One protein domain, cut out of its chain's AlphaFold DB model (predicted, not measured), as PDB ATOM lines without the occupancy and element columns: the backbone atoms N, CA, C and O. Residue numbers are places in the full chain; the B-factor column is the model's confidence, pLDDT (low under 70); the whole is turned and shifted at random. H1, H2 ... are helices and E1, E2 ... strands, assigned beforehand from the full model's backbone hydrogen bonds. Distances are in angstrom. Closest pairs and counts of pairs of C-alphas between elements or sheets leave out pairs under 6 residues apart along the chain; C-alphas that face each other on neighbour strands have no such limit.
ATOM      1  N   CYS A 508     255.325 148.361 124.980       95.62
ATOM      2  CA  CYS A 508     255.179 146.958 125.340       95.62
ATOM      3  C   CYS A 508     253.753 146.512 125.019       95.62
ATOM      4  O   CYS A 508     252.795 147.111 125.515       95.62
ATOM      5  N   ILE A 509     253.610 145.462 124.212       94.44
ATOM      6  CA  ILE A 509     252.312 144.917 123.806       94.44
ATOM      7  C   ILE A 509     252.013 143.664 124.630       94.44
ATOM      8  O   ILE A 509     252.844 142.761 124.746       94.44
ATOM      9  N   THR A 510     250.802 143.597 125.178       93.31
ATOM     10  CA  THR A 510     250.251 142.405 125.828       93.31
ATOM     11  C   THR A 510     248.956 142.002 125.134       93.31
ATOM     12  O   THR A 510     248.072 142.831 124.916       93.31
ATOM     13  N   PHE A 511     248.844 140.720 124.790       92.19
ATOM     14  CA  PHE A 511     247.659 140.143 124.162       92.19
ATOM     15  C   PHE A 511     246.874 139.317 125.184       92.19
ATOM     16  O   PHE A 511     247.424 138.418 125.820       92.19
ATOM     17  N   HIS A 512     245.578 139.591 125.308       92.25
ATOM     18  CA  HIS A 512     244.648 138.869 126.173       92.25
ATOM     19  C   HIS A 512     243.583 138.180 125.317       92.25
ATOM     20  O   HIS A 512     242.517 138.734 125.042       92.25
ATOM     21  N   THR A 513     243.889 136.973 124.843       86.38
ATOM     22  CA  THR A 513     242.942 136.171 124.055       86.38
ATOM     23  C   THR A 513     241.801 135.683 124.943       86.38
ATOM     24  O   THR A 513     242.047 135.122 126.013       86.38
ATOM     25  N   LYS A 514     240.554 135.896 124.510       83.88
ATOM     26  CA  LYS A 514     239.360 135.492 125.265       83.88
ATOM     27  C   LYS A 514     239.129 133.985 125.186       83.88
ATOM     28  O   LYS A 514     239.697 133.295 124.342       83.88
ATOM     29  N   GLU A 515     238.271 133.468 126.068       84.81
ATOM     30  CA  GLU A 515     237.921 132.039 126.121       84.81
ATOM     31  C   GLU A 515     237.367 131.512 124.787       84.81
ATOM     32  O   GLU A 515     237.601 130.356 124.436       84.81
ATOM     33  N   ASP A 516     236.691 132.374 124.020       82.31
ATOM     34  CA  ASP A 516     236.156 132.056 122.694       82.31
ATOM     35  C   ASP A 516     237.236 131.889 121.608       82.31
ATOM     36  O   ASP A 516     236.937 131.369 120.532       82.31
ATOM     37  N   ARG A 517     238.481 132.313 121.886       82.44
ATOM     38  CA  ARG A 517     239.641 132.364 120.973       82.44
ATOM     39  C   ARG A 517     239.401 133.086 119.643       82.44
ATOM     40  O   ARG A 517     240.256 133.025 118.765       82.44
ATOM     41  N   ALA A 518     238.258 133.743 119.486       88.12
ATOM     42  CA  ALA A 518     237.897 134.489 118.290       88.12
ATOM     43  C   ALA A 518     238.353 135.944 118.406       88.12
ATOM     44  O   ALA A 518     238.639 136.594 117.397       88.12
ATOM     45  N   THR A 519     238.417 136.446 119.642       92.19
ATOM     46  CA  THR A 519     238.800 137.820 119.929       92.19
ATOM     47  C   THR A 519     239.921 137.916 120.958       92.19
ATOM     48  O   THR A 519     240.097 137.071 121.842       92.19
ATOM     49  N   THR A 520     240.689 138.990 120.837       93.44
ATOM     50  CA  THR A 520     241.837 139.312 121.671       93.44
ATOM     51  C   THR A 520     241.734 140.776 122.081       93.44
ATOM     52  O   THR A 520     241.560 141.654 121.236       93.44
ATOM     53  N   ASP A 521     241.842 141.045 123.379       95.06
ATOM     54  CA  ASP A 521     242.046 142.407 123.866       95.06
ATOM     55  C   ASP A 521     243.548 142.715 123.820       95.06
ATOM     56  O   ASP A 521     244.373 141.892 124.227       95.06
ATOM     57  N   ILE A 522     243.914 143.889 123.313       95.94
ATOM     58  CA  ILE A 522     245.312 144.304 123.151       95.94
ATOM     59  C   ILE A 522     245.575 145.469 124.093       95.94
ATOM     60  O   ILE A 522     244.876 146.484 124.062       95.94
ATOM     61  N   GLU A 523     246.607 145.337 124.914       96.12
ATOM     62  CA  GLU A 523     247.073 146.393 125.794       96.12
ATOM     63  C   GLU A 523     248.462 146.855 125.358       96.12
ATOM     64  O   GLU A 523     249.387 146.050 125.253       96.12
ATOM     65  N   ILE A 524     248.610 148.159 125.116       95.94
ATOM     66  CA  ILE A 524     249.885 148.778 124.755       95.94
ATOM     67  C   ILE A 524     250.272 149.734 125.873       95.94
ATOM     68  O   ILE A 524     249.528 150.663 126.205       95.94
ATOM     69  N   LYS A 525     251.439 149.499 126.462       96.00
ATOM     70  CA  LYS A 525     251.993 150.279 127.570       96.00
ATOM     71  C   LYS A 525     253.336 150.882 127.186       96.00
ATOM     72  O   LYS A 525     253.997 150.380 126.288       96.00
ATOM     73  N   SER A 526     253.763 151.930 127.881       94.19
ATOM     74  CA  SER A 526     255.179 152.301 127.918       94.19
ATOM     75  C   SER A 526     255.978 151.249 128.693       94.19
ATOM     76  O   SER A 526     255.404 150.475 129.465       94.19
ATOM     77  N   LEU A 527     257.308 151.286 128.582       89.12
ATOM     78  CA  LEU A 527     258.189 150.453 129.408       89.12
ATOM     79  C   LEU A 527     257.951 150.654 130.919       89.12
ATOM     80  O   LEU A 527     257.964 149.699 131.687       89.12
ATOM     81  N   SER A 528     257.639 151.884 131.341       89.50
ATOM     82  CA  SER A 528     257.279 152.215 132.730       89.50
ATOM     83  C   SER A 528     255.892 151.714 133.170       89.50
ATOM     84  O   SER A 528     255.471 151.969 134.295       89.50
ATOM     85  N   GLY A 529     255.152 151.033 132.289       89.75
ATOM     86  CA  GLY A 529     253.843 150.447 132.576       89.75
ATOM     87  C   GLY A 529     252.649 151.389 132.389       89.75
ATOM     88  O   GLY A 529     251.512 150.969 132.614       89.75
ATOM     89  N   LYS A 530     252.861 152.639 131.951       93.88
ATOM     90  CA  LYS A 530     251.771 153.581 131.655       93.88
ATOM     91  C   LYS A 530     250.977 153.073 130.455       93.88
ATOM     92  O   LYS A 530     251.550 152.846 129.395       93.88
ATOM     93  N   GLN A 531     249.663 152.941 130.597       95.06
ATOM     94  CA  GLN A 531     248.792 152.559 129.489       95.06
ATOM     95  C   GLN A 531     248.762 153.657 128.417       95.06
ATOM     96  O   GLN A 531     248.484 154.818 128.720       95.06
ATOM     97  N   LEU A 532     249.078 153.274 127.180       95.00
ATOM     98  CA  LEU A 532     249.060 154.135 125.997       95.00
ATOM     99  C   LEU A 532     247.794 153.866 125.178       95.00
ATOM    100  O   LEU A 532     247.053 154.797 124.884       95.00
ATOM    101  N   HIS A 533     247.502 152.589 124.903       94.56
ATOM    102  CA  HIS A 533     246.271 152.151 124.240       94.56
ATOM    103  C   HIS A 533     245.676 150.903 124.897       94.56
ATOM    104  O   HIS A 533     246.384 150.046 125.432       94.56
ATOM    105  N   TYR A 534     244.353 150.789 124.791       95.56
ATOM    106  CA  TYR A 534     243.599 149.568 125.044       95.56
ATOM    107  C   TYR A 534     242.620 149.351 123.896       95.56
ATOM    108  O   TYR A 534     241.784 150.214 123.624       95.56
ATOM    109  N   LEU A 535     242.742 148.216 123.214       94.31
ATOM    110  CA  LEU A 535     241.957 147.881 122.029       94.31
ATOM    111  C   LEU A 535     241.162 146.600 122.326       94.31
ATOM    112  O   LEU A 535     241.727 145.505 122.265       94.31
ATOM    113  N   PRO A 536     239.880 146.715 122.717       94.50
ATOM    114  CA  PRO A 536     239.074 145.563 123.095       94.50
ATOM    115  C   PRO A 536     238.462 144.851 121.881       94.50
ATOM    116  O   PRO A 536     238.085 145.489 120.900       94.50
ATOM    117  N   ASN A 537     238.245 143.542 122.017       92.62
ATOM    118  CA  ASN A 537     237.501 142.686 121.084       92.62
ATOM    119  C   ASN A 537     238.031 142.691 119.638       92.62
ATOM    120  O   ASN A 537     237.240 142.643 118.694       92.62
ATOM    121  N   ILE A 538     239.349 142.742 119.442       96.25
ATOM    122  CA  ILE A 538     239.940 142.657 118.101       96.25
ATOM    123  C   ILE A 538     239.928 141.201 117.642       96.25
ATOM    124  O   ILE A 538     240.227 140.304 118.428       96.25
ATOM    125  N   SER A 539     239.590 140.950 116.377       94.06
ATOM    126  CA  SER A 539     239.698 139.612 115.788       94.06
ATOM    127  C   SER A 539     241.119 139.075 115.969       94.06
ATOM    128  O   SER A 539     242.085 139.759 115.629       94.06
ATOM    129  N   THR A 540     241.280 137.850 116.477       90.50
ATOM    130  CA  THR A 540     242.613 137.274 116.747       90.50
ATOM    131  C   THR A 540     243.498 137.225 115.493       90.50
ATOM    132  O   THR A 540     244.716 137.344 115.599       90.50
ATOM    133  N   HIS A 541     242.905 137.129 114.297       91.50
ATOM    134  CA  HIS A 541     243.634 137.179 113.023       91.50
ATOM    135  C   HIS A 541     244.195 138.568 112.677       91.50
ATOM    136  O   HIS A 541     245.225 138.655 112.017       91.50
ATOM    137  N   GLU A 542     243.550 139.642 113.134       93.31
ATOM    138  CA  GLU A 542     243.942 141.034 112.860       93.31
ATOM    139  C   GLU A 542     244.763 141.641 114.009       93.31
ATOM    140  O   GLU A 542     245.392 142.688 113.850       93.31
ATOM    141  N   ALA A 543     244.786 140.979 115.172       92.44
ATOM    142  CA  ALA A 543     245.340 141.517 116.409       92.44
ATOM    143  C   ALA A 543     246.795 141.992 116.276       92.44
ATOM    144  O   ALA A 543     247.132 143.066 116.767       92.44
ATOM    145  N   ASN A 544     247.648 141.241 115.575       91.69
ATOM    146  CA  ASN A 544     249.044 141.636 115.363       91.69
ATOM    147  C   ASN A 544     249.171 142.901 114.505       91.69
ATOM    148  O   ASN A 544     249.955 143.787 114.832       91.69
ATOM    149  N   GLU A 545     248.409 143.015 113.415       93.56
ATOM    150  CA  GLU A 545     248.455 144.194 112.545       93.56
ATOM    151  C   GLU A 545     247.961 145.441 113.284       93.56
ATOM    152  O   GLU A 545     248.636 146.469 113.289       93.56
ATOM    153  N   VAL A 546     246.826 145.317 113.974       95.06
ATOM    154  CA  VAL A 546     246.226 146.396 114.765       95.06
ATOM    155  C   VAL A 546     247.159 146.837 115.897       95.06
ATOM    156  O   VAL A 546     247.350 148.037 116.099       95.06
ATOM    157  N   ALA A 547     247.790 145.889 116.600       94.31
ATOM    158  CA  ALA A 547     248.751 146.193 117.657       94.31
ATOM    159  C   ALA A 547     249.980 146.942 117.127       94.31
ATOM    160  O   ALA A 547     250.409 147.909 117.751       94.31
ATOM    161  N   ARG A 548     250.535 146.525 115.979       94.69
ATOM    162  CA  ARG A 548     251.701 147.179 115.359       94.69
ATOM    163  C   ARG A 548     251.392 148.607 114.925       94.69
ATOM    164  O   ARG A 548     252.162 149.503 115.254       94.69
ATOM    165  N   LYS A 549     250.257 148.825 114.256       94.44
ATOM    166  CA  LYS A 549     249.806 150.166 113.852       94.44
ATOM    167  C   LYS A 549     249.685 151.090 115.061       94.44
ATOM    168  O   LYS A 549     250.316 152.142 115.088       94.44
ATOM    169  N   ALA A 550     248.978 150.654 116.102       94.31
ATOM    170  CA  ALA A 550     248.812 151.446 117.319       94.31
ATOM    171  C   ALA A 550     250.127 151.656 118.096       94.31
ATOM    172  O   ALA A 550     250.344 152.720 118.666       94.31
ATOM    173  N   ALA A 551     251.030 150.670 118.119       94.50
ATOM    174  CA  ALA A 551     252.348 150.819 118.737       94.50
ATOM    175  C   ALA A 551     253.230 151.833 117.986       94.50
ATOM    176  O   ALA A 551     253.926 152.620 118.626       94.50
ATOM    177  N   SER A 552     253.149 151.858 116.650       94.31
ATOM    178  CA  SER A 552     253.942 152.760 115.803       94.31
ATOM    179  C   SER A 552     253.668 154.247 116.060       94.31
ATOM    180  O   SER A 552     254.565 155.067 115.880       94.31
ATOM    181  N   GLU A 553     252.482 154.596 116.579       93.19
ATOM    182  CA  GLU A 553     252.130 155.969 116.983       93.19
ATOM    183  C   GLU A 553     253.029 156.515 118.111       93.19
ATOM    184  O   GLU A 553     253.135 157.728 118.286       93.19
ATOM    185  N   HIS A 554     253.686 155.631 118.871       91.94
ATOM    186  CA  HIS A 554     254.511 155.979 120.037       91.94
ATOM    187  C   HIS A 554     255.996 155.659 119.846       91.94
ATOM    188  O   HIS A 554     256.794 155.887 120.755       91.94
ATOM    189  N   GLY A 555     256.380 155.132 118.682       89.62
ATOM    190  CA  GLY A 555     257.767 154.839 118.341       89.62
ATOM    191  C   GLY A 555     257.922 153.624 117.433       89.62
ATOM    192  O   GLY A 555     257.029 152.802 117.271       89.62
ATOM    193  N   ASN A 556     259.114 153.470 116.872       90.69
ATOM    194  CA  ASN A 556     259.434 152.417 115.907       90.69
ATOM    195  C   ASN A 556     259.942 151.118 116.550       90.69
ATOM    196  O   ASN A 556     260.456 150.254 115.851       90.69
ATOM    197  N   ARG A 557     259.866 150.961 117.877       93.00
ATOM    198  CA  ARG A 557     260.381 149.768 118.573       93.00
ATOM    199  C   ARG A 557     259.396 149.315 119.625       93.00
ATOM    200  O   ARG A 557     259.074 150.077 120.533       93.00
ATOM    201  N   THR A 558     258.952 148.072 119.511       95.38
ATOM    202  CA  THR A 558     257.963 147.493 120.415       95.38
ATOM    203  C   THR A 558     258.454 146.179 120.999       95.38
ATOM    204  O   THR A 558     259.068 145.371 120.309       95.38
ATOM    205  N   GLY A 559     258.176 145.968 122.278       94.94
ATOM    206  CA  GLY A 559     258.484 144.761 123.024       94.94
ATOM    207  C   GLY A 559     257.249 143.883 123.203       94.94
ATOM    208  O   GLY A 559     256.152 144.380 123.458       94.94
ATOM    209  N   ILE A 560     257.428 142.571 123.116       93.00
ATOM    210  CA  ILE A 560     256.427 141.561 123.464       93.00
ATOM    211  C   ILE A 560     257.056 140.637 124.506       93.00
ATOM    212  O   ILE A 560     258.212 140.235 124.369       93.00
ATOM    213  N   LYS A 561     256.315 140.308 125.568       85.75
ATOM    214  CA  LYS A 561     256.813 139.375 126.586       85.75
ATOM    215  C   LYS A 561     257.067 138.000 125.977       85.75
ATOM    216  O   LYS A 561     256.244 137.492 125.216       85.75
ATOM    217  N   ASN A 562     258.185 137.391 126.354       79.88
ATOM    218  CA  ASN A 562     258.509 136.028 125.977       79.88
ATOM    219  C   ASN A 562     258.088 135.061 127.088       79.88
ATOM    220  O   ASN A 562     258.477 135.229 128.240       79.88
ATOM    221  N   ASN A 563     257.344 134.010 126.749       72.12
ATOM    222  CA  ASN A 563     257.022 132.962 127.722       72.12
ATOM    223  C   ASN A 563     258.229 132.060 128.027       72.12
ATOM    224  O   ASN A 563     258.288 131.473 129.102       72.12
ATOM    225  N   TYR A 564     259.185 131.950 127.099       70.75
ATOM    226  CA  TYR A 564     260.411 131.167 127.286       70.75
ATOM    227  C   TYR A 564     261.448 131.890 128.145       70.75
ATOM    228  O   TYR A 564     262.307 131.246 128.742       70.75
ATOM    229  N   PHE A 565     261.370 133.219 128.207       75.44
ATOM    230  CA  PHE A 565     262.301 134.049 128.955       75.44
ATOM    231  C   PHE A 565     261.510 135.161 129.679       75.44
ATOM    232  O   PHE A 565     261.240 136.202 129.086       75.44
ATOM    233  N   PRO A 566     261.048 134.922 130.926       69.88
ATOM    234  CA  PRO A 566     260.134 135.809 131.658       69.88
ATOM    235  C   PRO A 566     260.636 137.232 131.949       69.88
ATOM    236  O   PRO A 566     259.813 138.094 132.260       69.88
ATOM    237  N   HIS A 567     261.946 137.481 131.879       83.38
ATOM    238  CA  HIS A 567     262.543 138.802 132.098       83.38
ATOM    239  C   HIS A 567     262.835 139.487 130.764       83.38
ATOM    240  O   HIS A 567     263.276 138.836 129.833       83.38
ATOM    241  N   GLY A 568     262.650 140.802 130.659       88.69
ATOM    242  CA  GLY A 568     262.858 141.509 129.392       88.69
ATOM    243  C   GLY A 568     261.763 141.256 128.344       88.69
ATOM    244  O   GLY A 568     260.646 140.833 128.657       88.69
ATOM    245  N   PHE A 569     262.062 141.603 127.090       92.06
ATOM    246  CA  PHE A 569     261.105 141.596 125.984       92.06
ATOM    247  C   PHE A 569     261.758 141.157 124.673       92.06
ATOM    248  O   PHE A 569     262.868 141.573 124.344       92.06
ATOM    249  N   MET A 570     261.021 140.386 123.869       92.50
ATOM    250  CA  MET A 570     261.325 140.251 122.444       92.50
ATOM    251  C   MET A 570     261.000 141.569 121.761       92.50
ATOM    252  O   MET A 570     259.852 142.018 121.802       92.50
ATOM    253  N   THR A 571     261.996 142.180 121.142       93.50
ATOM    254  CA  THR A 571     261.891 143.510 120.557       93.50
ATOM    255  C   THR A 571     261.787 143.414 119.042       93.50
ATOM    256  O   THR A 571     262.511 142.666 118.383       93.50
ATOM    257  N   PHE A 572     260.891 144.221 118.488       93.19
ATOM    258  CA  PHE A 572     260.649 144.354 117.061       93.19
ATOM    259  C   PHE A 572     260.838 145.809 116.642       93.19
ATOM    260  O   PHE A 572     260.347 146.709 117.328       93.19
ATOM    261  N   HIS A 573     261.506 146.033 115.512       93.12
ATOM    262  CA  HIS A 573     261.507 147.313 114.810       93.12
ATOM    263  C   HIS A 573     260.271 147.370 113.903       93.12
ATOM    264  O   HIS A 573     260.034 146.453 113.117       93.12
ATOM    265  N   LEU A 574     259.466 148.418 114.041       93.00
ATOM    266  CA  LEU A 574     258.281 148.691 113.236       93.00
ATOM    267  C   LEU A 574     258.626 149.689 112.132       93.00
ATOM    268  O   LEU A 574     259.157 150.758 112.432       93.00
ATOM    269  N   THR A 575     258.300 149.362 110.882       89.81
ATOM    270  CA  THR A 575     258.414 150.320 109.772       89.81
ATOM    271  C   THR A 575     257.398 151.459 109.929       89.81
ATOM    272  O   THR A 575     256.527 151.414 110.806       89.81
ATOM    273  N   GLU A 576     257.512 152.507 109.108       85.25
ATOM    274  CA  GLU A 576     256.612 153.665 109.158       85.25
ATOM    275  C   GLU A 576     255.134 153.228 109.131       85.25
ATOM    276  O   GLU A 576     254.731 152.369 108.349       85.25
ATOM    277  N   GLY A 577     254.329 153.752 110.061       85.19
ATOM    278  CA  GLY A 577     252.917 153.377 110.207       85.19
ATOM    279  C   GLY A 577     252.648 151.939 110.682       85.19
ATOM    280  O   GLY A 577     251.489 151.524 110.722       85.19
ATOM    281  N   GLY A 578     253.676 151.164 111.048       86.62
ATOM    282  CA  GLY A 578     253.535 149.808 111.586       86.62
ATOM    283  C   GLY A 578     253.140 148.751 110.549       86.62
ATOM    284  O   GLY A 578     252.552 147.728 110.914       86.62
ATOM    285  N   GLU A 579     253.432 148.986 109.267       88.81
ATOM    286  CA  GLU A 579     253.103 148.067 108.168       88.81
ATOM    287  C   GLU A 579     253.822 146.716 108.314       88.81
ATOM    288  O   GLU A 579     253.219 145.644 108.157       88.81
ATOM    289  N   GLN A 580     255.099 146.759 108.696       89.75
ATOM    290  CA  GLN A 580     255.949 145.595 108.908       89.75
ATOM    291  C   GLN A 580     256.597 145.621 110.298       89.75
ATOM    292  O   GLN A 580     256.682 146.654 110.960       89.75
ATOM    293  N   ALA A 581     257.003 144.439 110.769       90.50
ATOM    294  CA  ALA A 581     257.738 144.279 112.018       90.50
ATOM    295  C   ALA A 581     258.904 143.322 111.804       90.50
ATOM    296  O   ALA A 581     258.692 142.165 111.442       90.50
ATOM    297  N   HIS A 582     260.108 143.798 112.096       89.81
ATOM    298  CA  HIS A 582     261.342 143.033 112.002       89.81
ATOM    299  C   HIS A 582     261.792 142.686 113.415       89.81
ATOM    300  O   HIS A 582     261.977 143.575 114.244       89.81
ATOM    301  N   SER A 583     261.938 141.399 113.723       89.38
ATOM    302  CA  SER A 583     262.495 140.979 115.013       89.38
ATOM    303  C   SER A 583     263.946 141.434 115.094       89.38
ATOM    304  O   SER A 583     264.751 141.015 114.267       89.38
ATOM    305  N   ILE A 584     264.281 142.248 116.093       89.00
ATOM    306  CA  ILE A 584     265.650 142.735 116.326       89.00
ATOM    307  C   ILE A 584     266.318 142.065 117.532       89.00
ATOM    308  O   ILE A 584     267.454 142.376 117.853       89.00
ATOM    309  N   GLY A 585     265.640 141.118 118.189       89.06
ATOM    310  CA  GLY A 585     266.221 140.291 119.248       89.06
ATOM    311  C   GLY A 585     265.527 140.455 120.595       89.06
ATOM    312  O   GLY A 585     264.329 140.724 120.655       89.06
ATOM    313  N   HIS A 586     266.272 140.252 121.679       90.38
ATOM    314  CA  HIS A 586     265.762 140.299 123.045       90.38
ATOM    315  C   HIS A 586     266.428 141.420 123.839       90.38
ATOM    316  O   HIS A 586     267.640 141.391 124.057       90.38
ATOM    317  N   TRP A 587     265.629 142.365 124.325       92.19
ATOM    318  CA  TRP A 587     266.087 143.413 125.230       92.19
ATOM    319  C   TRP A 587     265.865 143.000 126.688       92.19
ATOM    320  O   TRP A 587     264.804 142.486 127.042       92.19
ATOM    321  N   ILE A 588     266.864 143.236 127.534       90.25
ATOM    322  CA  ILE A 588     266.802 143.058 128.986       90.25
ATOM    323  C   ILE A 588     267.463 144.270 129.637       90.25
ATOM    324  O   ILE A 588     268.498 144.712 129.141       90.25
TER     325      ILE A 588
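What this domain is: This is residues 508 to 588 of the 745 residues of an uncharacterized protein of Marinobacter sp. C18 (UniProt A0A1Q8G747). A strongly twisted sheet of six strands curls round one helix, H1, which packs on one face of it; the other face bears no named helix. The sheet is built of two three-stranded meanders, E1 E2 E3 and E4 E5 E6, joined side by side through E1 and E4. The 81 printed residues hold six named strands and one named helix, in the order E1 E2 E3 H1 E4 E5 E6; the sheet runs E3 E2 E1 E4 E5 E6, is mixed, and the class is mostly strand. The whole is compact, with a radius of gyration of the C-alphas of 12.1 A and spans of 33 by 29 by 23 A.

How they stand to each other: E1, residues 508 to 513, and E2, residues 519 to 526, form an antiparallel hairpin at 161 degrees, with N 510 and O 523 2.8 A apart, within hydrogen-bond range. E2 and E3, residues 531 to 539, form the next hairpin, antiparallel at 166 degrees, with N 522 and O 535 at 2.9 A. These three strands are a meander, each the antiparallel neighbour of the one before. H1, residues 543 to 552, is on the sheet; its closest C-alphas to E2 are those of Ala 543 and Thr 520, 6.7 A apart. In H1 every O i to N i+4 pair is within hydrogen-bond range. E4, residues 557 to 560, is the parallel neighbour of E1 at 40 degrees, with N 509 and O 559 at 2.9 A. E3, H1 and E4 make a split strand-helix-strand unit, two strands running the same way with E2 and E1 between them in the sheet; its crossover is right-handed. E4 and E5, residues 569 to 574, form a hairpin, antiparallel at 143 degrees, with N 560 and O 570 at 2.8 A. E5 and E6, residues 581 to 587, form another, antiparallel at 148 degrees, with N 571 and O 585 at 2.8 A; E4 E5 E6 is the second meander. The closest C-alphas of H1 and E5 are those of Ser 552 and Leu 574, 6.5 A apart. E3 and E6 are the edge strands and are apart.

Where its parts are: E1 begins at C-alpha 508 (255.179, 146.958, 125.340) and is 16.4 A long. E2 is 23.3 A long; E3 is 20.9 A long and bends by 57 degrees at residue 536. H1 begins at C-alpha 543 (245.340, 141.517, 116.409) and is 14.2 A long. E4 is 10.3 A long, E5 14.9 A. E6, 15.7 A long, ends at C-alpha 587 (266.087, 143.413, 125.230).

The domain as a whole: The C-alphas of Glu 515 and Glu 576, the two farthest apart, are 33.2 A apart. The printed part has no cut and no long link. The mean pLDDT of the printed part is 90.5, and residue 566 is under 70.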